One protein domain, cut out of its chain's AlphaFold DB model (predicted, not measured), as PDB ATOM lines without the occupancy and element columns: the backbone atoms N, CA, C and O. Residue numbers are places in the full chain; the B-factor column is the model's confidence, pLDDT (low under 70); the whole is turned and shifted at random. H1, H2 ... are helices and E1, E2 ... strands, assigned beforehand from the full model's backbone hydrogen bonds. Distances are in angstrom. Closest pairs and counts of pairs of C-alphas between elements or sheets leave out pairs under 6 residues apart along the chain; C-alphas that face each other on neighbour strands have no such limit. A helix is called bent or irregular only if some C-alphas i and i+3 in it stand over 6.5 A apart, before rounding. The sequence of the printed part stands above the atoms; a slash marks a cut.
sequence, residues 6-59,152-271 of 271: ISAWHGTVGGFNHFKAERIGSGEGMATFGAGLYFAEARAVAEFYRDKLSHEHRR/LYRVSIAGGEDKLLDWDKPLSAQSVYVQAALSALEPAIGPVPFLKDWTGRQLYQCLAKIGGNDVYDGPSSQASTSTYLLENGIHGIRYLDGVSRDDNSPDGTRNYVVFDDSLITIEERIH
ATOM      1  N   ILE A   6     208.036 198.519 160.328       94.69
ATOM      2  CA  ILE A   6     209.331 197.992 159.903       94.69
ATOM      3  C   ILE A   6     209.091 196.610 159.303       94.69
ATOM      4  O   ILE A   6     208.544 195.736 159.977       94.69
ATOM      5  N   SER A   7     209.517 196.394 158.059       94.75
ATOM      6  CA  SER A   7     209.553 195.050 157.478       94.75
ATOM      7  C   SER A   7     210.853 194.364 157.884       94.75
ATOM      8  O   SER A   7     211.934 194.919 157.689       94.75
ATOM      9  N   ALA A   8     210.754 193.172 158.469       94.31
ATOM     10  CA  ALA A   8     211.908 192.434 158.967       94.31
ATOM     11  C   ALA A   8     211.723 190.916 158.823       94.31
ATOM     12  O   ALA A   8     210.656 190.422 158.454       94.31
ATOM     13  N   TRP A   9     212.783 190.177 159.127       90.88
ATOM     14  CA  TRP A   9     212.886 188.736 158.963       90.88
ATOM     15  C   TRP A   9     213.342 188.048 160.249       90.88
ATOM     16  O   TRP A   9     214.152 188.585 161.002       90.88
ATOM     17  N   HIS A  10     212.854 186.832 160.482       87.75
ATOM     18  CA  HIS A  10     213.275 185.982 161.596       87.75
ATOM     19  C   HIS A  10     213.502 184.545 161.122       87.75
ATOM     20  O   HIS A  10     212.632 183.959 160.481       87.75
ATOM     21  N   GLY A  11     214.661 183.977 161.451       82.69
ATOM     22  CA  GLY A  11     215.009 182.588 161.161       82.69
ATOM     23  C   GLY A  11     215.057 181.751 162.434       82.69
ATOM     24  O   GLY A  11     215.616 182.184 163.439       82.69
ATOM     25  N   THR A  12     214.484 180.551 162.396       75.62
ATOM     26  CA  THR A  12     214.430 179.632 163.544       75.62
ATOM     27  C   THR A  12     214.420 178.174 163.086       75.62
ATOM     28  O   THR A  12     214.131 177.882 161.928       75.62
ATOM     29  N   VAL A  13     214.711 177.232 163.983       70.62
ATOM     30  CA  VAL A  13     214.694 175.786 163.682       70.62
ATOM     31  C   VAL A  13     213.276 175.227 163.612       70.62
ATOM     32  O   VAL A  13     213.014 174.274 162.884       70.62
ATOM     33  N   GLY A  14     212.351 175.817 164.369       68.56
ATOM     34  CA  GLY A  14     210.994 175.310 164.544       68.56
ATOM     35  C   GLY A  14     209.919 176.203 163.937       68.56
ATOM     36  O   GLY A  14     210.145 177.349 163.571       68.56
ATOM     37  N   GLY A  15     208.707 175.662 163.872       69.19
ATOM     38  CA  GLY A  15     207.521 176.399 163.466       69.19
ATOM     39  C   GLY A  15     206.687 176.908 164.628       69.19
ATOM     40  O   GLY A  15     206.331 176.132 165.507       69.19
ATOM     41  N   PHE A  16     206.271 178.164 164.569       73.56
ATOM     42  CA  PHE A  16     205.223 178.749 165.401       73.56
ATOM     43  C   PHE A  16     204.303 179.675 164.591       73.56
ATOM     44  O   PHE A  16     204.602 180.028 163.447       73.56
ATOM     45  N   ASN A  17     203.170 180.043 165.197       74.38
ATOM     46  CA  ASN A  17     202.137 180.891 164.587       74.38
ATOM     47  C   ASN A  17     202.094 182.309 165.169       74.38
ATOM     48  O   ASN A  17     201.408 183.171 164.631       74.38
ATOM     49  N   HIS A  18     202.804 182.552 166.270       73.00
ATOM     50  CA  HIS A  18     202.856 183.841 166.948       73.00
ATOM     51  C   HIS A  18     204.152 183.945 167.755       73.00
ATOM     52  O   HIS A  18     204.605 182.957 168.341       73.00
ATOM     53  N   PHE A  19     204.739 185.141 167.780       79.69
ATOM     54  CA  PHE A  19     205.813 185.461 168.716       79.69
ATOM     55  C   PHE A  19     205.231 185.614 170.124       79.69
ATOM     56  O   PHE A  19     204.055 185.940 170.277       79.69
ATOM     57  N   LYS A  20     206.038 185.317 171.145       73.50
ATOM     58  CA  LYS A  20     205.638 185.441 172.550       73.50
ATOM     59  C   LYS A  20     206.742 186.091 173.362       73.50
ATOM     60  O   LYS A  20     207.846 185.546 173.401       73.50
ATOM     61  N   ALA A  21     206.431 187.164 174.079       70.06
ATOM     62  CA  ALA A  21     207.354 187.803 175.015       70.06
ATOM     63  C   ALA A  21     207.823 186.819 176.109       70.06
ATOM     64  O   ALA A  21     208.985 186.819 176.497       70.06
ATOM     65  N   GLU A  22     206.968 185.868 176.504       63.34
ATOM     66  CA  GLU A  22     207.293 184.760 177.426       63.34
ATOM     67  C   GLU A  22     208.460 183.869 176.952       63.34
ATOM     68  O   GLU A  22     209.000 183.082 177.726       63.34
ATOM     69  N   ARG A  23     208.823 183.933 175.662       63.81
ATOM     70  CA  ARG A  23     209.921 183.165 175.057       63.81
ATOM     71  C   ARG A  23     211.207 183.980 174.904       63.81
ATOM     72  O   ARG A  23     212.200 183.439 174.413       63.81
ATOM     73  N   ILE A  24     211.225 185.245 175.326       65.00
ATOM     74  CA  ILE A  24     212.439 186.065 175.356       65.00
ATOM     75  C   ILE A  24     213.500 185.361 176.214       65.00
ATOM     76  O   ILE A  24     213.225 184.898 177.318       65.00
ATOM     77  N   GLY A  25     214.714 185.228 175.674       57.19
ATOM     78  CA  GLY A  25     215.825 184.532 176.335       57.19
ATOM     79  C   GLY A  25     215.809 183.002 176.223       57.19
ATOM     80  O   GLY A  25     216.755 182.371 176.676       57.19
ATOM     81  N   SER A  26     214.786 182.398 175.599       54.91
ATOM     82  CA  SER A  26     214.734 180.943 175.341       54.91
ATOM     83  C   SER A  26     215.309 180.518 173.982       54.91
ATOM     84  O   SER A  26     215.331 179.329 173.670       54.91
ATOM     85  N   GLY A  27     215.741 181.478 173.158       53.56
ATOM     86  CA  GLY A  27     216.391 181.211 171.874       53.56
ATOM     87  C   GLY A  27     217.877 180.879 172.029       53.56
ATOM     88  O   GLY A  27     218.514 181.298 172.989       53.56
ATOM     89  N   GLU A  28     218.446 180.173 171.050       47.69
ATOM     90  CA  GLU A  28     219.861 179.755 171.054       47.69
ATOM     91  C   GLU A  28     220.857 180.886 170.700       47.69
ATOM     92  O   GLU A  28     222.070 180.686 170.672       47.69
ATOM     93  N   GLY A  29     220.368 182.104 170.443       48.44
ATOM     94  CA  GLY A  29     221.209 183.288 170.283       48.44
ATOM     95  C   GLY A  29     221.595 183.885 171.637       48.44
ATOM     96  O   GLY A  29     220.743 184.057 172.507       48.44
ATOM     97  N   MET A  30     222.865 184.267 171.813       48.88
ATOM     98  CA  MET A  30     223.239 185.127 172.940       48.88
ATOM     99  C   MET A  30     222.417 186.418 172.867       48.88
ATOM    100  O   MET A  30     222.363 187.051 171.812       48.88
ATOM    101  N   ALA A  31     221.803 186.823 173.981       61.72
ATOM    102  CA  ALA A  31     221.120 188.109 174.134       61.72
ATOM    103  C   ALA A  31     222.140 189.271 174.145       61.72
ATOM    104  O   ALA A  31     222.293 190.008 175.110       61.72
ATOM    105  N   THR A  32     222.929 189.400 173.079       66.06
ATOM    106  CA  THR A  32     224.088 190.297 173.016       66.06
ATOM    107  C   THR A  32     223.679 191.769 173.010       66.06
ATOM    108  O   THR A  32     224.443 192.617 173.464       66.06
ATOM    109  N   PHE A  33     222.474 192.073 172.519       72.56
ATOM    110  CA  PHE A  33     221.956 193.434 172.354       72.56
ATOM    111  C   PHE A  33     220.729 193.690 173.233       72.56
ATOM    112  O   PHE A  33     219.956 194.596 172.954       72.56
ATOM    113  N   GLY A  34     220.540 192.885 174.282       75.12
ATOM    114  CA  GLY A  34     219.429 192.996 175.221       75.12
ATOM    115  C   GLY A  34     218.398 191.874 175.118       75.12
ATOM    116  O   GLY A  34     218.476 190.987 174.261       75.12
ATOM    117  N   ALA A  35     217.428 191.898 176.027       81.56
ATOM    118  CA  ALA A  35     216.422 190.853 176.149       81.56
ATOM    119  C   ALA A  35     215.167 191.219 175.347       81.56
ATOM    120  O   ALA A  35     214.353 192.034 175.764       81.56
ATOM    121  N   GLY A  36     214.981 190.580 174.197       86.31
ATOM    122  CA  GLY A  36     213.765 190.742 173.408       86.31
ATOM    123  C   GLY A  36     213.672 189.749 172.261       86.31
ATOM    124  O   GLY A  36     214.372 188.734 172.231       86.31
ATOM    125  N   LEU A  37     212.781 190.047 171.324       87.06
ATOM    126  CA  LEU A  37     212.539 189.273 170.113       87.06
ATOM    127  C   LEU A  37     213.421 189.804 168.980       87.06
ATOM    128  O   LEU A  37     213.365 190.988 168.654       87.06
ATOM    129  N   TYR A  38     214.251 188.935 168.404       87.31
ATOM    130  CA  TYR A  38     215.290 189.324 167.449       87.31
ATOM    131  C   TYR A  38     214.815 189.213 165.997       87.31
ATOM    132  O   TYR A  38     214.296 188.171 165.588       87.31
ATOM    133  N   PHE A  39     215.068 190.258 165.212       90.88
ATOM    134  CA  PHE A  39     214.736 190.351 163.790       90.88
ATOM    135  C   PHE A  39     215.889 190.958 162.993       90.88
ATOM    136  O   PHE A  39     216.690 191.715 163.535       90.88
ATOM    137  N   ALA A  40     215.937 190.665 161.698       86.31
ATOM    138  CA  ALA A  40     216.893 191.232 160.756       86.31
ATOM    139  C   ALA A  40     216.165 191.957 159.621       86.31
ATOM    140  O   ALA A  40     215.192 191.448 159.077       86.31
ATOM    141  N   GLU A  41     216.642 193.129 159.225       84.50
ATOM    142  CA  GLU A  41     216.168 193.827 158.028       84.50
ATOM    143  C   GLU A  41     216.491 193.014 156.766       84.50
ATOM    144  O   GLU A  41     215.641 192.809 155.898       84.50
ATOM    145  N   ALA A  42     217.714 192.484 156.689       79.56
ATOM    146  CA  ALA A  42     218.160 191.663 155.578       79.56
ATOM    147  C   ALA A  42     217.682 190.212 155.720       79.56
ATOM    148  O   ALA A  42     218.080 189.487 156.634       79.56
ATOM    149  N   ARG A  43     216.913 189.738 154.734       82.19
ATOM    150  CA  ARG A  43     216.478 188.334 154.635       82.19
ATOM    151  C   ARG A  43     217.638 187.341 154.754       82.19
ATOM    152  O   ARG A  43     217.515 186.353 155.471       82.19
ATOM    153  N   ALA A  44     218.759 187.624 154.089       72.44
ATOM    154  CA  ALA A  44     219.934 186.753 154.082       72.44
ATOM    155  C   ALA A  44     220.521 186.530 155.489       72.44
ATOM    156  O   ALA A  44     221.019 185.447 155.787       72.44
ATOM    157  N   VAL A  45     220.418 187.523 156.382       70.38
ATOM    158  CA  VAL A  45     220.848 187.384 157.782       70.38
ATOM    159  C   VAL A  45     219.931 186.409 158.521       70.38
ATOM    160  O   VAL A  45     220.409 185.512 159.211       70.38
ATOM    161  N   ALA A  46     218.614 186.517 158.339       76.88
ATOM    162  CA  ALA A  46     217.664 185.580 158.936       76.88
ATOM    163  C   ALA A  46     217.807 184.150 158.374       76.88
ATOM    164  O   ALA A  46     217.705 183.188 159.133       76.88
ATOM    165  N   GLU A  47     218.097 183.994 157.078       73.81
ATOM    166  CA  GLU A  47     218.415 182.693 156.463       73.81
ATOM    167  C   GLU A  47     219.679 182.076 157.067       73.81
ATOM    168  O   GLU A  47     219.657 180.914 157.469       73.81
ATOM    169  N   PHE A  48     220.741 182.871 157.234       66.44
ATOM    170  CA  PHE A  48     221.961 182.428 157.905       66.44
ATOM    171  C   PHE A  48     221.677 181.905 159.320       66.44
ATOM    172  O   PHE A  48     222.140 180.822 159.677       66.44
ATOM    173  N   TYR A  49     220.882 182.626 160.122       68.56
ATOM    174  CA  TYR A  49     220.518 182.170 161.467       68.56
ATOM    175  C   TYR A  49     219.619 180.929 161.453       68.56
ATOM    176  O   TYR A  49     219.846 180.023 162.251       68.56
ATOM    177  N   ARG A  50     218.647 180.829 160.538       79.62
ATOM    178  CA  ARG A  50     217.833 179.613 160.357       79.62
ATOM    179  C   ARG A  50     218.724 178.396 160.107       79.62
ATOM    180  O   ARG A  50     218.548 177.367 160.761       79.62
ATOM    181  N   ASP A  51     219.668 178.517 159.177       70.50
ATOM    182  CA  ASP A  51     220.534 177.414 158.764       70.50
ATOM    183  C   ASP A  51     221.519 177.061 159.876       70.50
ATOM    184  O   ASP A  51     221.601 175.896 160.269       70.50
ATOM    185  N   LYS A  52     222.185 178.062 160.465       65.81
ATOM    186  CA  LYS A  52     223.100 177.880 161.598       65.81
ATOM    187  C   LYS A  52     222.420 177.157 162.757       65.81
ATOM    188  O   LYS A  52     222.944 176.151 163.221       65.81
ATOM    189  N   LEU A  53     221.254 177.633 163.192       67.44
ATOM    190  CA  LEU A  53     220.531 177.031 164.309       67.44
ATOM    191  C   LEU A  53     220.052 175.621 163.960       67.44
ATOM    192  O   LEU A  53     220.149 174.717 164.783       67.44
ATOM    193  N   SER A  54     219.590 175.394 162.728       67.25
ATOM    194  CA  SER A  54     219.200 174.053 162.275       67.25
ATOM    195  C   SER A  54     220.394 173.094 162.282       67.25
ATOM    196  O   SER A  54     220.245 171.932 162.652       67.25
ATOM    197  N   HIS A  55     221.587 173.571 161.920       60.38
ATOM    198  CA  HIS A  55     222.834 172.813 162.012       60.38
ATOM    199  C   HIS A  55     223.282 172.575 163.465       60.38
ATOM    200  O   HIS A  55     223.659 171.452 163.793       60.38
ATOM    201  N   GLU A  56     223.212 173.575 164.346       57.31
ATOM    202  CA  GLU A  56     223.572 173.452 165.769       57.31
ATOM    203  C   GLU A  56     222.623 172.506 166.519       57.31
ATOM    204  O   GLU A  56     223.094 171.617 167.230       57.31
ATOM    205  N   HIS A  57     221.314 172.586 166.270       52.69
ATOM    206  CA  HIS A  57     220.332 171.629 166.789       52.69
ATOM    207  C   HIS A  57     220.585 170.197 166.290       52.69
ATOM    208  O   HIS A  57     220.435 169.246 167.059       52.69
ATOM    209  N   ARG A  58     221.007 170.019 165.026       56.34
ATOM    210  CA  ARG A  58     221.422 168.704 164.495       56.34
ATOM    211  C   ARG A  58     222.700 168.186 165.172       56.34
ATOM    212  O   ARG A  58     222.810 166.984 165.383       56.34
ATOM    213  N   ARG A  59     223.639 169.073 165.524       47.28
ATOM    214  CA  ARG A  59     224.937 168.739 166.142       47.28
ATOM    215  C   ARG A  59     224.836 168.425 167.639       47.28
ATOM    216  O   ARG A  59     225.445 167.470 168.098       47.28
ATOM    217  N   LEU A 152     211.585 180.316 158.127       86.31
ATOM    218  CA  LEU A 152     211.879 181.723 157.886       86.31
ATOM    219  C   LEU A 152     210.568 182.512 157.897       86.31
ATOM    220  O   LEU A 152     209.602 182.136 157.237       86.31
ATOM    221  N   TYR A 153     210.538 183.609 158.639       88.50
ATOM    222  CA  TYR A 153     209.366 184.456 158.803       88.50
ATOM    223  C   TYR A 153     209.635 185.842 158.251       88.50
ATOM    224  O   TYR A 153     210.657 186.438 158.589       88.50
ATOM    225  N   ARG A 154     208.687 186.368 157.476       94.38
ATOM    226  CA  ARG A 154     208.576 187.799 157.200       94.38
ATOM    227  C   ARG A 154     207.599 188.406 158.191       94.38
ATOM    228  O   ARG A 154     206.502 187.874 158.385       94.38
ATOM    229  N   VAL A 155     207.986 189.514 158.805       94.75
ATOM    230  CA  VAL A 155     207.167 190.211 159.794       94.75
ATOM    231  C   VAL A 155     207.046 191.697 159.481       94.75
ATOM    232  O   VAL A 155     207.932 192.296 158.868       94.75
ATOM    233  N   SER A 156     205.965 192.286 159.978       96.44
ATOM    234  CA  SER A 156     205.807 193.727 160.139       96.44
ATOM    235  C   SER A 156     205.833 194.060 161.629       96.44
ATOM    236  O   SER A 156     205.065 193.488 162.406       96.44
ATOM    237  N   ILE A 157     206.703 194.992 162.019       95.62
ATOM    238  CA  ILE A 157     206.821 195.514 163.385       95.62
ATOM    239  C   ILE A 157     206.190 196.907 163.414       95.62
ATOM    240  O   ILE A 157     206.646 197.819 162.723       95.62
ATOM    241  N   ALA A 158     205.132 197.084 164.197       94.88
ATOM    242  CA  ALA A 158     204.426 198.350 164.318       94.88
ATOM    243  C   ALA A 158     205.202 199.370 165.166       94.88
ATOM    244  O   ALA A 158     205.809 199.026 166.180       94.88
ATOM    245  N   GLY A 159     205.098 200.652 164.805       86.75
ATOM    246  CA  GLY A 159     205.533 201.760 165.657       86.75
ATOM    247  C   GLY A 159     206.795 202.492 165.210       86.75
ATOM    248  O   GLY A 159     207.149 203.441 165.902       86.75
ATOM    249  N   GLY A 160     207.390 202.105 164.076       89.50
ATOM    250  CA  GLY A 160     208.512 202.799 163.440       89.50
ATOM    251  C   GLY A 160     209.876 202.550 164.092       89.50
ATOM    252  O   GLY A 160     209.986 202.164 165.255       89.50
ATOM    253  N   GLU A 161     210.953 202.772 163.327       92.62
ATOM    254  CA  GLU A 161     212.326 202.680 163.853       92.62
ATOM    255  C   GLU A 161     212.663 203.803 164.844       92.62
ATOM    256  O   GLU A 161     213.624 203.706 165.604       92.62
ATOM    257  N   ASP A 162     211.914 204.899 164.798       94.75
ATOM    258  CA  ASP A 162     212.109 206.087 165.613       94.75
ATOM    259  C   ASP A 162     211.759 205.860 167.087       94.75
ATOM    260  O   ASP A 162     212.165 206.657 167.922       94.75
ATOM    261  N   LYS A 163     211.087 204.768 167.450       95.88
ATOM    262  CA  LYS A 163     210.880 204.368 168.855       95.88
ATOM    263  C   LYS A 163     211.891 203.343 169.357       95.88
ATOM    264  O   LYS A 163     211.774 202.874 170.490       95.88
ATOM    265  N   LEU A 164     212.865 202.975 168.527       96.94
ATOM    266  CA  LEU A 164     213.914 202.032 168.887       96.94
ATOM    267  C   LEU A 164     215.166 202.790 169.320       96.94
ATOM    268  O   LEU A 164     215.620 203.705 168.632       96.94
ATOM    269  N   LEU A 165     215.753 202.371 170.439       97.19
ATOM    270  CA  LEU A 165     217.055 202.859 170.874       97.19
ATOM    271  C   LEU A 165     218.115 202.410 169.865       97.19
ATOM    272  O   LEU A 165     218.334 201.214 169.671       97.19
ATOM    273  N   ASP A 166     218.784 203.360 169.223       96.06
ATOM    274  CA  ASP A 166     219.901 203.062 168.336       96.06
ATOM    275  C   ASP A 166     221.139 202.740 169.176       96.06
ATOM    276  O   ASP A 166     221.620 203.565 169.957       96.06
ATOM    277  N   TRP A 167     221.620 201.507 169.053       93.38
ATOM    278  CA  TRP A 167     222.651 200.946 169.916       93.38
ATOM    279  C   TRP A 167     223.984 201.688 169.820       93.38
ATOM    280  O   TRP A 167     224.684 201.834 170.824       93.38
ATOM    281  N   ASP A 168     224.321 202.172 168.626       89.12
ATOM    282  CA  ASP A 168     225.645 202.709 168.321       89.12
ATOM    283  C   ASP A 168     225.652 204.248 168.270       89.12
ATOM    284  O   ASP A 168     226.704 204.868 168.435       89.12
ATOM    285  N   LYS A 169     224.489 204.898 168.117       93.12
ATOM    286  CA  LYS A 169     224.400 206.367 168.112       93.12
ATOM    287  C   LYS A 169     224.496 206.994 169.510       93.12
ATOM    288  O   LYS A 169     223.922 206.457 170.464       93.12
ATOM    289  N   PRO A 170     225.110 208.192 169.624       96.00
ATOM    290  CA  PRO A 170     225.027 209.022 170.823       96.00
ATOM    291  C   PRO A 170     223.578 209.334 171.228       96.00
ATOM    292  O   PRO A 170     222.723 209.487 170.355       96.00
ATOM    293  N   LEU A 171     223.300 209.510 172.525       94.88
ATOM    294  CA  LEU A 171     221.971 209.834 173.063       94.88
ATOM    295  C   LEU A 171     221.421 211.134 172.463       94.88
ATOM    296  O   LEU A 171     220.234 211.229 172.168       94.88
ATOM    297  N   SER A 172     222.296 212.105 172.195       94.81
ATOM    298  CA  SER A 172     221.952 213.355 171.499       94.81
ATOM    299  C   SER A 172     221.567 213.188 170.023       94.81
ATOM    300  O   SER A 172     220.922 214.068 169.459       94.81
ATOM    301  N   ALA A 173     221.954 212.075 169.394       95.81
ATOM    302  CA  ALA A 173     221.679 211.757 167.993       95.81
ATOM    303  C   ALA A 173     220.547 210.724 167.819       95.81
ATOM    304  O   ALA A 173     220.262 210.300 166.695       95.81
ATOM    305  N   GLN A 174     219.913 210.305 168.918       96.12
ATOM    306  CA  GLN A 174     218.723 209.455 168.893       96.12
ATOM    307  C   GLN A 174     217.535 210.205 168.279       96.12
ATOM    308  O   GLN A 174     217.562 211.429 168.130       96.12
ATOM    309  N   SER A 175     216.469 209.488 167.932       96.06
ATOM    310  CA  SER A 175     215.236 210.117 167.455       96.06
ATOM    311  C   SER A 175     214.638 211.064 168.505       96.06
ATOM    312  O   SER A 175     214.899 210.946 169.704       96.06
ATOM    313  N   VAL A 176     213.755 211.963 168.071       95.31
ATOM    314  CA  VAL A 176     213.016 212.840 168.994       95.31
ATOM    315  C   VAL A 176     212.153 212.055 169.991       95.31
ATOM    316  O   VAL A 176     211.996 212.491 171.128       95.31
ATOM    317  N   TYR A 177     211.641 210.882 169.602       94.94
ATOM    318  CA  TYR A 177     210.839 210.021 170.473       94.94
ATOM    319  C   TYR A 177     211.691 209.343 171.544       94.94
ATOM    320  O   TYR A 177     211.322 209.355 172.716       94.94
ATOM    321  N   VAL A 178     212.862 208.821 171.168       96.19
ATOM    322  CA  VAL A 178     213.806 208.247 172.130       96.19
ATOM    323  C   VAL A 178     214.323 209.342 173.057       96.19
ATOM    324  O   VAL A 178     214.280 209.156 174.263       96.19
ATOM    325  N   GLN A 179     214.718 210.515 172.554       94.56
ATOM    326  CA  GLN A 179     215.154 211.632 173.408       94.56
ATOM    327  C   GLN A 179     214.076 212.070 174.414       94.56
ATOM    328  O   GLN A 179     214.388 212.345 175.575       94.56
ATOM    329  N   ALA A 180     212.805 212.088 173.999       93.38
ATOM    330  CA  ALA A 180     211.690 212.347 174.903       93.38
ATOM    331  C   ALA A 180     211.574 211.262 175.989       93.38
ATOM    332  O   ALA A 180     211.455 211.594 177.168       93.38
ATOM    333  N   ALA A 181     211.688 209.984 175.618       93.75
ATOM    334  CA  ALA A 181     211.686 208.868 176.563       93.75
ATOM    335  C   ALA A 181     212.875 208.910 177.540       93.75
ATOM    336  O   ALA A 181     212.699 208.664 178.730       93.75
ATOM    337  N   LEU A 182     214.073 209.302 177.086       91.50
ATOM    338  CA  LEU A 182     215.261 209.429 177.942       91.50
ATOM    339  C   LEU A 182     215.052 210.418 179.092       91.50
ATOM    340  O   LEU A 182     215.568 210.199 180.184       91.50
ATOM    341  N   SER A 183     214.264 211.472 178.869       88.00
ATOM    342  CA  SER A 183     213.943 212.453 179.915       88.00
ATOM    343  C   SER A 183     213.189 211.811 181.087       88.00
ATOM    344  O   SER A 183     213.369 212.212 182.232       88.00
ATOM    345  N   ALA A 184     212.385 210.773 180.827       87.12
ATOM    346  CA  ALA A 184     211.692 210.013 181.867       87.12
ATOM    347  C   ALA A 184     212.631 209.084 182.662       87.12
ATOM    348  O   ALA A 184     212.311 208.709 183.790       87.12
ATOM    349  N   LEU A 185     213.807 208.758 182.112       87.25
ATOM    350  CA  LEU A 185     214.806 207.891 182.747       87.25
ATOM    351  C   LEU A 185     215.767 208.653 183.671       87.25
ATOM    352  O   LEU A 185     216.490 208.016 184.440       87.25
ATOM    353  N   GLU A 186     215.783 209.993 183.631       86.44
ATOM    354  CA  GLU A 186     216.686 210.839 184.433       86.44
ATOM    355  C   GLU A 186     216.751 210.484 185.930       86.44
ATOM    356  O   GLU A 186     217.854 210.500 186.483       86.44
ATOM    357  N   PRO A 187     215.645 210.109 186.611       85.50
ATOM    358  CA  PRO A 187     215.710 209.688 188.010       85.50
ATOM    359  C   PRO A 187     216.601 208.463 188.259       85.50
ATOM    360  O   PRO A 187     217.146 208.329 189.352       85.50
ATOM    361  N   ALA A 188     216.748 207.576 187.272       81.62
ATOM    362  CA  ALA A 188     217.556 206.365 187.376       81.62
ATOM    363  C   ALA A 188     219.011 206.586 186.933       81.62
ATOM    364  O   ALA A 188     219.926 206.069 187.567       81.62
ATOM    365  N   ILE A 189     219.236 207.350 185.859       80.31
ATOM    366  CA  ILE A 189     220.556 207.463 185.204       80.31
ATOM    367  C   ILE A 189     221.274 208.796 185.458       80.31
ATOM    368  O   ILE A 189     222.434 208.952 185.080       80.31
ATOM    369  N   GLY A 190     220.612 209.758 186.104       82.06
ATOM    370  CA  GLY A 190     221.077 211.139 186.219       82.06
ATOM    371  C   GLY A 190     220.674 212.006 185.013       82.06
ATOM    372  O   GLY A 190     220.030 211.520 184.085       82.06
ATOM    373  N   PRO A 191     221.023 213.307 185.007       82.44
ATOM    374  CA  PRO A 191     220.514 214.234 183.996       82.44
ATOM    375  C   PRO A 191     221.055 213.919 182.594       82.44
ATOM    376  O   PRO A 191     222.272 213.903 182.375       82.44
ATOM    377  N   VAL A 192     220.156 213.747 181.620       77.19
ATOM    378  CA  VAL A 192     220.475 213.362 180.234       77.19
ATOM    379  C   VAL A 192     221.453 214.325 179.544       77.19
ATOM    380  O   VAL A 192     222.318 213.838 178.812       77.19
ATOM    381  N   PRO A 193     221.438 215.659 179.779       81.25
ATOM    382  CA  PRO A 193     222.424 216.562 179.179       81.25
ATOM    383  C   PRO A 193     223.887 216.213 179.493       81.25
ATOM    384  O   PRO A 193     224.766 216.503 178.680       81.25
ATOM    385  N   PHE A 194     224.159 215.569 180.635       80.94
ATOM    386  CA  PHE A 194     225.503 215.097 180.995       80.94
ATOM    387  C   PHE A 194     225.867 213.752 180.346       80.94
ATOM    388  O   PHE A 194     227.038 213.381 180.331       80.94
ATOM    389  N   LEU A 195     224.886 213.048 179.776       84.81
ATOM    390  CA  LEU A 195     225.028 211.755 179.100       84.81
ATOM    391  C   LEU A 195     224.884 211.871 177.575       84.81
ATOM    392  O   LEU A 195     224.841 210.866 176.877       84.81
ATOM    393  N   LYS A 196     224.814 213.088 177.026       87.94
ATOM    394  CA  LYS A 196     224.547 213.357 175.600       87.94
ATOM    395  C   LYS A 196     225.471 212.623 174.612       87.94
ATOM    396  O   LYS A 196     225.054 212.350 173.484       87.94
ATOM    397  N   ASP A 197     226.699 212.330 175.040       93.19
ATOM    398  CA  ASP A 197     227.740 211.672 174.243       93.19
ATOM    399  C   ASP A 197     227.775 210.151 174.476       93.19
ATOM    400  O   ASP A 197     228.520 209.438 173.807       93.19
ATOM    401  N   TRP A 198     226.976 209.633 175.416       93.62
ATOM    402  CA  TRP A 198     226.833 208.196 175.616       93.62
ATOM    403  C   TRP A 198     226.120 207.572 174.430       93.62
ATOM    404  O   TRP A 198     225.217 208.164 173.860       93.62
ATOM    405  N   THR A 199     226.487 206.351 174.082       94.56
ATOM    406  CA  THR A 199     225.766 205.542 173.096       94.56
ATOM    407  C   THR A 199     224.544 204.869 173.720       94.56
ATOM    408  O   THR A 199     224.481 204.688 174.942       94.56
ATOM    409  N   GLY A 200     223.595 204.423 172.890       93.81
ATOM    410  CA  GLY A 200     222.485 203.581 173.352       93.81
ATOM    411  C   GLY A 200     222.967 202.335 174.108       93.81
ATOM    412  O   GLY A 200     222.423 201.995 175.157       93.81
ATOM    413  N   ARG A 201     224.071 201.725 173.659       90.50
ATOM    414  CA  ARG A 201     224.767 200.633 174.356       90.50
ATOM    415  C   ARG A 201     225.173 201.002 175.782       90.50
ATOM    416  O   ARG A 201     224.900 200.244 176.708       90.50
ATOM    417  N   GLN A 202     225.838 202.143 175.969       90.44
ATOM    418  CA  GLN A 202     226.308 202.578 177.292       90.44
ATOM    419  C   GLN A 202     225.142 202.852 178.243       90.44
ATOM    420  O   GLN A 202     225.206 202.467 179.410       90.44
ATOM    421  N   LEU A 203     224.061 203.452 177.737       91.88
ATOM    422  CA  LEU A 203     222.824 203.625 178.493       91.88
ATOM    423  C   LEU A 203     222.241 202.274 178.927       91.88
ATOM    424  O   LEU A 203     221.991 202.071 180.113       91.88
ATOM    425  N   TYR A 204     222.056 201.349 177.983       90.31
ATOM    426  CA  TYR A 204     221.472 200.037 178.263       90.31
ATOM    427  C   TYR A 204     222.297 199.269 179.304       90.31
ATOM    428  O   TYR A 204     221.760 198.767 180.286       90.31
ATOM    429  N   GLN A 205     223.622 199.242 179.141       86.44
ATOM    430  CA  GLN A 205     224.535 198.594 180.084       86.44
ATOM    431  C   GLN A 205     224.529 199.252 181.469       86.44
ATOM    432  O   GLN A 205     224.721 198.572 182.476       86.44
ATOM    433  N   CYS A 206     224.330 200.569 181.546       85.62
ATOM    434  CA  CYS A 206     224.185 201.273 182.816       85.62
ATOM    435  C   CYS A 206     222.888 200.873 183.527       85.62
ATOM    436  O   CYS A 206     222.933 200.496 184.696       85.62
ATOM    437  N   LEU A 207     221.762 200.863 182.811       85.75
ATOM    438  CA  LEU A 207     220.469 200.433 183.347       85.75
ATOM    439  C   LEU A 207     220.492 198.968 183.802       85.75
ATOM    440  O   LEU A 207     220.016 198.671 184.895       85.75
ATOM    441  N   ALA A 208     221.132 198.079 183.037       82.38
ATOM    442  CA  ALA A 208     221.304 196.674 183.416       82.38
ATOM    443  C   ALA A 208     222.090 196.509 184.722       82.38
ATOM    444  O   ALA A 208     221.747 195.665 185.548       82.38
ATOM    445  N   LYS A 209     223.099 197.356 184.953       79.38
ATOM    446  CA  LYS A 209     223.865 197.371 186.207       79.38
ATOM    447  C   LYS A 209     223.085 197.951 187.383       79.38
ATOM    448  O   LYS A 209     223.261 197.471 188.491       79.38
ATOM    449  N   ILE A 210     222.250 198.968 187.163       75.88
ATOM    450  CA  ILE A 210     221.429 199.574 188.226       75.88
ATOM    451  C   ILE A 210     220.292 198.628 188.638       75.88
ATOM    452  O   ILE A 210     219.987 198.505 189.820       75.88
ATOM    453  N   GLY A 211     219.666 197.957 187.668       66.94
ATOM    454  CA  GLY A 211     218.554 197.036 187.907       66.94
ATOM    455  C   GLY A 211     218.966 195.645 188.402       66.94
ATOM    456  O   GLY A 211     218.112 194.898 188.879       66.94
ATOM    457  N   GLY A 212     220.244 195.271 188.285       58.56
ATOM    458  CA  GLY A 212     220.780 193.995 188.757       58.56
ATOM    459  C   GLY A 212     221.492 194.133 190.104       58.56
ATOM    460  O   GLY A 212     222.440 194.901 190.220       58.56
ATOM    461  N   ASN A 213     221.081 193.357 191.113       47.25
ATOM    462  CA  ASN A 213     221.873 193.187 192.336       47.25
ATOM    463  C   ASN A 213     223.198 192.495 191.976       47.25
ATOM    464  O   ASN A 213     223.208 191.297 191.717       47.25
ATOM    465  N   ASP A 214     224.269 193.287 191.951       46.81
ATOM    466  CA  ASP A 214     225.688 192.934 191.987       46.81
ATOM    467  C   ASP A 214     226.175 191.768 191.101       46.81
ATOM    468  O   ASP A 214     225.968 190.588 191.362       46.81
ATOM    469  N   VAL A 215     227.014 192.143 190.127       45.62
ATOM    470  CA  VAL A 215     228.021 191.283 189.485       45.62
ATOM    471  C   VAL A 215     227.432 190.123 188.675       45.62
ATOM    472  O   VAL A 215     227.590 188.973 189.037       45.62
ATOM    473  N   TYR A 216     226.774 190.418 187.554       46.03
ATOM    474  CA  TYR A 216     226.913 189.734 186.254       46.03
ATOM    475  C   TYR A 216     225.834 190.289 185.310       46.03
ATOM    476  O   TYR A 216     224.672 190.403 185.691       46.03
ATOM    477  N   ASP A 217     226.221 190.617 184.075       53.41
ATOM    478  CA  ASP A 217     225.356 191.022 182.949       53.41
ATOM    479  C   ASP A 217     224.527 189.812 182.458       53.41
ATOM    480  O   ASP A 217     224.668 189.319 181.342       53.41
ATOM    481  N   GLY A 218     223.769 189.212 183.380       55.53
ATOM    482  CA  GLY A 218     223.026 187.974 183.180       55.53
ATOM    483  C   GLY A 218     221.636 188.224 182.585       55.53
ATOM    484  O   GLY A 218     221.106 189.334 182.713       55.53
ATOM    485  N   PRO A 219     220.990 187.192 182.005       58.56
ATOM    486  CA  PRO A 219     219.713 187.318 181.291       58.56
ATOM    487  C   PRO A 219     218.605 188.053 182.064       58.56
ATOM    488  O   PRO A 219     217.840 188.814 181.476       58.56
ATOM    489  N   SER A 220     218.544 187.891 183.391       61.19
ATOM    490  CA  SER A 220     217.548 188.556 184.242       61.19
ATOM    491  C   SER A 220     217.728 190.079 184.324       61.19
ATOM    492  O   SER A 220     216.738 190.804 184.319       61.19
ATOM    493  N   SER A 221     218.967 190.583 184.348       70.88
ATOM    494  CA  SER A 221     219.248 192.033 184.381       70.88
ATOM    495  C   SER A 221     218.873 192.721 183.064       70.88
ATOM    496  O   SER A 221     218.320 193.825 183.044       70.88
ATOM    497  N   GLN A 222     219.088 192.023 181.949       75.69
ATOM    498  CA  GLN A 222     218.716 192.487 180.620       75.69
ATOM    499  C   GLN A 222     217.197 192.478 180.414       75.69
ATOM    500  O   GLN A 222     216.664 193.421 179.830       75.69
ATOM    501  N   ALA A 223     216.493 191.466 180.931       79.25
ATOM    502  CA  ALA A 223     215.031 191.422 180.907       79.25
ATOM    503  C   ALA A 223     214.424 192.623 181.645       79.25
ATOM    504  O   ALA A 223     213.632 193.356 181.060       79.25
ATOM    505  N   SER A 224     214.872 192.898 182.877       82.88
ATOM    506  CA  SER A 224     214.413 194.065 183.643       82.88
ATOM    507  C   SER A 224     214.704 195.389 182.933       82.88
ATOM    508  O   SER A 224     213.869 196.289 182.944       82.88
ATOM    509  N   THR A 225     215.860 195.503 182.275       87.88
ATOM    510  CA  THR A 225     216.223 196.705 181.504       87.88
ATOM    511  C   THR A 225     215.300 196.913 180.312       87.88
ATOM    512  O   THR A 225     214.826 198.022 180.087       87.88
ATOM    513  N   SER A 226     215.021 195.849 179.561       89.75
ATOM    514  CA  SER A 226     214.150 195.905 178.383       89.75
ATOM    515  C   SER A 226     212.714 196.263 178.774       89.75
ATOM    516  O   SER A 226     212.109 197.126 178.142       89.75
ATOM    517  N   THR A 227     212.209 195.701 179.878       89.62
ATOM    518  CA  THR A 227     210.912 196.084 180.458       89.62
ATOM    519  C   THR A 227     210.889 197.552 180.872       89.62
ATOM    520  O   THR A 227     209.976 198.277 180.491       89.62
ATOM    521  N   TYR A 228     211.912 198.022 181.593       90.94
ATOM    522  CA  TYR A 228     211.977 199.414 182.038       90.94
ATOM    523  C   TYR A 228     212.021 200.400 180.860       90.94
ATOM    524  O   TYR A 228     211.363 201.439 180.888       90.94
ATOM    525  N   LEU A 229     212.753 200.071 179.793       94.38
ATOM    526  CA  LEU A 229     212.775 200.867 178.564       94.38
ATOM    527  C   LEU A 229     211.401 200.886 177.875       94.38
ATOM    528  O   LEU A 229     210.936 201.962 177.491       94.38
ATOM    529  N   LEU A 230     210.735 199.732 177.778       94.31
ATOM    530  CA  LEU A 230     209.396 199.613 177.198       94.31
ATOM    531  C   LEU A 230     208.363 200.452 177.961       94.31
ATOM    532  O   LEU A 230     207.625 201.217 177.342       94.31
ATOM    533  N   GLU A 231     208.354 200.375 179.293       93.50
ATOM    534  CA  GLU A 231     207.461 201.156 180.165       93.50
ATOM    535  C   GLU A 231     207.639 202.674 179.999       93.50
ATOM    536  O   GLU A 231     206.704 203.439 180.236       93.50
ATOM    537  N   ASN A 232     208.817 203.111 179.545       94.31
ATOM    538  CA  ASN A 232     209.139 204.513 179.286       94.31
ATOM    539  C   ASN A 232     209.050 204.897 177.797       94.31
ATOM    540  O   ASN A 232     209.461 205.991 177.417       94.31
ATOM    541  N   GLY A 233     208.483 204.034 176.948       94.06
ATOM    542  CA  GLY A 233     208.179 204.346 175.549       94.06
ATOM    543  C   GLY A 233     209.296 204.039 174.547       94.06
ATOM    544  O   GLY A 233     209.202 204.461 173.395       94.06
ATOM    545  N   ILE A 234     210.326 203.288 174.943       96.56
ATOM    546  CA  ILE A 234     211.354 202.758 174.036       96.56
ATOM    547  C   ILE A 234     210.994 201.308 173.709       96.56
ATOM    548  O   ILE A 234     211.128 200.418 174.540       96.56
ATOM    549  N   HIS A 235     210.530 201.061 172.486       96.19
ATOM    550  CA  HIS A 235     209.877 199.795 172.112       96.19
ATOM    551  C   HIS A 235     210.859 198.655 171.797       96.19
ATOM    552  O   HIS A 235     210.458 197.508 171.576       96.19
ATOM    553  N   GLY A 236     212.148 198.968 171.734       96.00
ATOM    554  CA  GLY A 236     213.176 198.020 171.358       96.00
ATOM    555  C   GLY A 236     214.514 198.688 171.094       96.00
ATOM    556  O   GLY A 236     214.724 199.865 171.392       96.00
ATOM    557  N   ILE A 237     215.414 197.921 170.495       95.69
ATOM    558  CA  ILE A 237     216.758 198.334 170.105       95.69
ATOM    559  C   ILE A 237     216.934 198.072 168.619       95.69
ATOM    560  O   ILE A 237     216.465 197.064 168.091       95.69
ATOM    561  N   ARG A 238     217.660 198.961 167.952       94.38
ATOM    562  CA  ARG A 238     218.149 198.765 166.589       94.38
ATOM    563  C   ARG A 238     219.669 198.859 166.574       94.38
ATOM    564  O   ARG A 238     220.246 199.678 167.288       94.38
ATOM    565  N   TYR A 239     220.318 198.030 165.772       88.69
ATOM    566  CA  TYR A 239     221.774 198.001 165.653       88.69
ATOM    567  C   TYR A 239     222.187 197.536 164.261       88.69
ATOM    568  O   TYR A 239     221.450 196.800 163.608       88.69
ATOM    569  N   LEU A 240     223.359 197.963 163.798       78.25
ATOM    570  CA  LEU A 240     223.902 197.497 162.523       78.25
ATOM    571  C   LEU A 240     224.211 195.992 162.580       78.25
ATOM    572  O   LEU A 240     224.650 195.469 163.614       78.25
ATOM    573  N   ASP A 241     224.000 195.298 161.464       71.75
ATOM    574  CA  ASP A 241     224.422 193.909 161.312       71.75
ATOM    575  C   ASP A 241     225.952 193.759 161.418       71.75
ATOM    576  O   ASP A 241     226.702 194.736 161.390       71.75
ATOM    577  N   GLY A 242     226.421 192.519 161.593       62.16
ATOM    578  CA  GLY A 242     227.843 192.238 161.800       62.16
ATOM    579  C   GLY A 242     228.744 192.796 160.699       62.16
ATOM    580  O   GLY A 242     229.700 193.496 161.013       62.16
ATOM    581  N   VAL A 243     228.386 192.563 159.434       59.31
ATOM    582  CA  VAL A 243     229.160 193.014 158.268       59.31
ATOM    583  C   VAL A 243     229.156 194.537 158.198       59.31
ATOM    584  O   VAL A 243     230.204 195.163 158.091       59.31
ATOM    585  N   SER A 244     227.982 195.145 158.351       61.72
ATOM    586  CA  SER A 244     227.826 196.598 158.299       61.72
ATOM    587  C   SER A 244     228.606 197.333 159.390       61.72
ATOM    588  O   SER A 244     229.123 198.424 159.148       61.72
ATOM    589  N   ARG A 245     228.723 196.746 160.589       63.66
ATOM    590  CA  ARG A 245     229.567 197.294 161.663       63.66
ATOM    591  C   ARG A 245     231.047 197.152 161.366       63.66
ATOM    592  O   ARG A 245     231.780 198.112 161.586       63.66
ATOM    593  N   ASP A 246     231.474 195.985 160.894       63.34
ATOM    594  CA  ASP A 246     232.885 195.715 160.606       63.34
ATOM    595  C   ASP A 246     233.399 196.641 159.489       63.34
ATOM    596  O   ASP A 246     234.497 197.193 159.588       63.34
ATOM    597  N   ASP A 247     232.552 196.921 158.497       64.94
ATOM    598  CA  ASP A 247     232.841 197.842 157.396       64.94
ATOM    599  C   ASP A 247     232.627 199.329 157.756       64.94
ATOM    600  O   ASP A 247     232.857 200.207 156.923       64.94
ATOM    601  N   ASN A 248     232.199 199.645 158.990       66.06
ATOM    602  CA  ASN A 248     231.778 200.986 159.427       66.06
ATOM    603  C   ASN A 248     230.798 201.662 158.448       66.06
ATOM    604  O   ASN A 248     230.873 202.871 158.219       66.06
ATOM    605  N   SER A 249     229.886 200.888 157.857       70.75
ATOM    606  CA  SER A 249     228.898 201.385 156.905       70.75
ATOM    607  C   SER A 249     227.684 201.947 157.655       70.75
ATOM    608  O   SER A 249     226.876 201.171 158.174       70.75
ATOM    609  N   PRO A 250     227.507 203.283 157.735       66.44
ATOM    610  CA  PRO A 250     226.389 203.878 158.474       66.44
ATOM    611  C   PRO A 250     225.021 203.572 157.838       66.44
ATOM    612  O   PRO A 250     224.002 203.621 158.532       66.44
ATOM    613  N   ASP A 251     225.018 203.227 156.546       69.62
ATOM    614  CA  ASP A 251     223.841 202.868 155.743       69.62
ATOM    615  C   ASP A 251     223.694 201.347 155.559       69.62
ATOM    616  O   ASP A 251     222.949 200.880 154.699       69.62
ATOM    617  N   GLY A 252     224.445 200.563 156.332       70.81
ATOM    618  CA  GLY A 252     224.351 199.113 156.326       70.81
ATOM    619  C   GLY A 252     223.036 198.584 156.907       70.81
ATOM    620  O   GLY A 252     222.251 199.328 157.503       70.81
ATOM    621  N   THR A 253     222.785 197.285 156.730       76.31
ATOM    622  CA  THR A 253     221.517 196.685 157.163       76.31
ATOM    623  C   THR A 253     221.442 196.559 158.677       76.31
ATOM    624  O   THR A 253     222.453 196.523 159.388       76.31
ATOM    625  N   ARG A 254     220.218 196.542 159.198       84.31
ATOM    626  CA  ARG A 254     219.975 196.556 160.638       84.31
ATOM    627  C   ARG A 254     219.386 195.265 161.155       84.31
ATOM    628  O   ARG A 254     218.718 194.511 160.457       84.31
ATOM    629  N   ASN A 255     219.603 195.061 162.441       88.56
ATOM    630  CA  ASN A 255     218.902 194.099 163.258       88.56
ATOM    631  C   ASN A 255     218.113 194.836 164.339       88.56
ATOM    632  O   ASN A 255     218.462 195.946 164.753       88.56
ATOM    633  N   TYR A 256     217.065 194.180 164.816       92.88
ATOM    634  CA  TYR A 256     216.122 194.722 165.778       92.88
ATOM    635  C   TYR A 256     215.956 193.758 166.947       92.88
ATOM    636  O   TYR A 256     215.884 192.545 166.754       92.88
ATOM    637  N   VAL A 257     215.864 194.306 168.154       92.50
ATOM    638  CA  VAL A 257     215.385 193.616 169.353       92.50
ATOM    639  C   VAL A 257     214.088 194.298 169.758       92.50
ATOM    640  O   VAL A 257     214.114 195.462 170.136       92.50
ATOM    641  N   VAL A 258     212.958 193.610 169.657       94.38
ATOM    642  CA  VAL A 258     211.637 194.160 169.994       94.38
ATOM    643  C   VAL A 258     211.220 193.657 171.372       94.38
ATOM    644  O   VAL A 258     211.326 192.460 171.647       94.38
ATOM    645  N   PHE A 259     210.772 194.559 172.245       93.81
ATOM    646  CA  PHE A 259     210.450 194.227 173.639       93.81
ATOM    647  C   PHE A 259     208.998 193.779 173.846       93.81
ATOM    648  O   PHE A 259     208.714 193.082 174.815       93.81
ATOM    649  N   ASP A 260     208.100 194.148 172.931       93.81
ATOM    650  CA  ASP A 260     206.667 193.858 173.001       93.81
ATOM    651  C   ASP A 260     206.236 193.017 171.793       93.81
ATOM    652  O   ASP A 260     206.387 193.421 170.636       93.81
ATOM    653  N   ASP A 261     205.707 191.824 172.060       90.19
ATOM    654  CA  ASP A 261     205.270 190.894 171.024       90.19
ATOM    655  C   ASP A 261     203.998 191.349 170.300       90.19
ATOM    656  O   ASP A 261     203.803 190.998 169.134       90.19
ATOM    657  N   SER A 262     203.178 192.194 170.932       94.25
ATOM    658  CA  SER A 262     201.956 192.746 170.343       94.25
ATOM    659  C   SER A 262     202.224 193.680 169.160       94.25
ATOM    660  O   SER A 262     201.334 193.929 168.345       94.25
ATOM    661  N   LEU A 263     203.466 194.155 169.019       94.62
ATOM    662  CA  LEU A 263     203.904 194.971 167.890       94.62
ATOM    663  C   LEU A 263     204.173 194.142 166.628       94.62
ATOM    664  O   LEU A 263     204.377 194.724 165.563       94.62
ATOM    665  N   ILE A 264     204.203 192.810 166.718       94.56
ATOM    666  CA  ILE A 264     204.722 191.945 165.658       94.56
ATOM    667  C   ILE A 264     203.580 191.210 164.965       94.56
ATOM    668  O   ILE A 264     202.843 190.432 165.565       94.56
ATOM    669  N   THR A 265     203.487 191.397 163.653       95.31
ATOM    670  CA  THR A 265     202.587 190.636 162.784       95.31
ATOM    671  C   THR A 265     203.405 189.751 161.852       95.31
ATOM    672  O   THR A 265     204.278 190.249 161.146       95.31
ATOM    673  N   ILE A 266     203.121 188.444 161.825       92.00
ATOM    674  CA  ILE A 266     203.675 187.535 160.810       92.00
ATOM    675  C   ILE A 266     202.923 187.769 159.501       92.00
ATOM    676  O   ILE A 266     201.714 187.553 159.432       92.00
ATOM    677  N   GLU A 267     203.644 188.195 158.468       94.88
ATOM    678  CA  GLU A 267     203.099 188.405 157.124       94.88
ATOM    679  C   GLU A 267     203.231 187.144 156.265       94.88
ATOM    680  O   GLU A 267     202.351 186.835 155.464       94.88
ATOM    681  N   GLU A 268     204.330 186.403 156.435       92.56
ATOM    682  CA  GLU A 268     204.657 185.225 155.633       92.56
ATOM    683  C   GLU A 268     205.506 184.230 156.435       92.56
ATOM    684  O   GLU A 268     206.347 184.623 157.250       92.56
ATOM    685  N   ARG A 269     205.321 182.932 156.163       86.69
ATOM    686  CA  ARG A 269     206.170 181.843 156.657       86.69
ATOM    687  C   ARG A 269     206.658 180.984 155.488       86.69
ATOM    688  O   ARG A 269     205.847 180.517 154.693       86.69
ATOM    689  N   ILE A 270     207.964 180.738 155.440       85.00
ATOM    690  CA  ILE A 270     208.670 179.977 154.402       85.00
ATOM    691  C   ILE A 270     209.372 178.772 155.056       85.00
ATOM    692  O   ILE A 270     209.938 178.904 156.148       85.00
ATOM    693  N   HIS A 271     209.311 177.613 154.393       71.69
ATOM    694  CA  HIS A 271     209.901 176.329 154.801       71.69
ATOM    695  C   HIS A 271     211.092 175.937 153.922       71.69
ATOM    696  O   HIS A 271     211.110 176.364 152.746       71.69
TER     697      HIS A 271
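AT A GLANCE: This is residues 6 to 59 and 152 to 271 of the 271 residues of an uncharacterized protein of Halioglobus sp. HI00S01 (UniProt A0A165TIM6). Two small sheets stand partly face to face with their strands crossed, a small sandwich of E2, E6, E5 and E4 with E1, E3 and E7; H1 runs along E1 at one end of the whole, and H2, H3 and H4 form a helical cluster at the other end, beyond E4 and E5. The short H5 lies in the stretch that folds back from E5 to E6, and residues 13 to 36, with no named element, join E1 to E2. The printed part has 174 residues with five named helices and seven named strands, in the order E1 E2 H1 E3 E4 H2 H3 H4 E5 H5 E6 E7. One sheet is mixed, in the order E2, E6, E5, E4, and the other antiparallel, in the order E1, E3, E7; the class is mixed, helices and strands. The whole is compact, with a radius of gyration of the C-alphas of 16.1 A and spans of 49 by 35 by 31 A.

IN THESE COORDINATES: E1, residues 6 to 12, begins at C-alpha 6 at (209.331, 197.992, 159.903) and is 19.4 A long. E2 is residues 37 to 40, and H1, residues 43 to 59, is 24.2 A long and ends at C-alpha 59 at (224.937, 168.739, 166.142). E3, residues 152 to 158, is 19.3 A long, and E4 is residues 164 to 166. H2, residues 176 to 189, is 18.7 A long and irregular, with C-alphas 184 and 187 7.3 A apart. H3, residues 200 to 211, is 16.4 A long, and H4, residues 219 to 231, 18.5 A. E5 is residues 236 to 240, H5 residues 242 to 246 and E6 residues 254 to 258. E7, residues 264 to 270, is 16.9 A long and ends at C-alpha 270 at (208.670, 179.977, 154.402).

HOW THE PARTS SIT: In the four-strand sheet E2 and E6 are antiparallel, with N 39 and O 256 2.9 A apart. E6 and E5 are antiparallel, with N 255 and O 239 2.8 A apart. E5 and E4 are parallel, with N 238 and O 165 2.9 A apart; E4, H2 H3 H4 and E5 make a strand-helix-strand unit, two parallel neighbour strands with helices between them in the chain. In the strongly twisted three-strand sheet E1 and E3 are antiparallel, with N 8 and O 155 3.0 A apart, and so are E3 and E7, with N 154 and O 268 2.9 A apart. The two sheets form a sandwich, two sheets face to face, with their strands at 71 degrees and the facing parts 9.8 A centre to centre. H1 on one face of the three-strand sheet makes two layers; its height over the sheet is 5.1 A, and it lies over E1, along the strands at 6 degrees on the local plane. The closest C-alphas of E1 and H1, those of Gly 11 and Arg 50, are 4.2 A apart. H4 touches H3 with residues 221 to 225 alone, the closest C-alphas being those of Ser 221 and Ala 208, 5.2 A; at 71 degrees they are only just about perpendicular. H2 touches H3 with residues 188 to 189 alone, the closest C-alphas being those of Ile 189 and Leu 207, 7.3 A, at a shallow tilt of 32 degrees, only just short of steep, the same way. H2, H3, H4 and H5 each only graze the four-strand sheet. H1 and H3 are apart. Every O i to N i+4 pair is within hydrogen-bond range in H1, H3, H4 and H5, and 6 of 10 in H2.

THE WHOLE: The two C-alphas farthest apart, those of Arg 58 and Pro 193, are 50.1 A from each other. Residues 60 to 151 are not printed, and C-alphas 59 and 152 across the cut are 20.2 A apart. The link E1 to E2, 24 residues, is long. The mean pLDDT of the printed part is 80.5; 42 residues are under 70, among them 22 to 32, 52 to 59, 211 to 220 and 242 to 248.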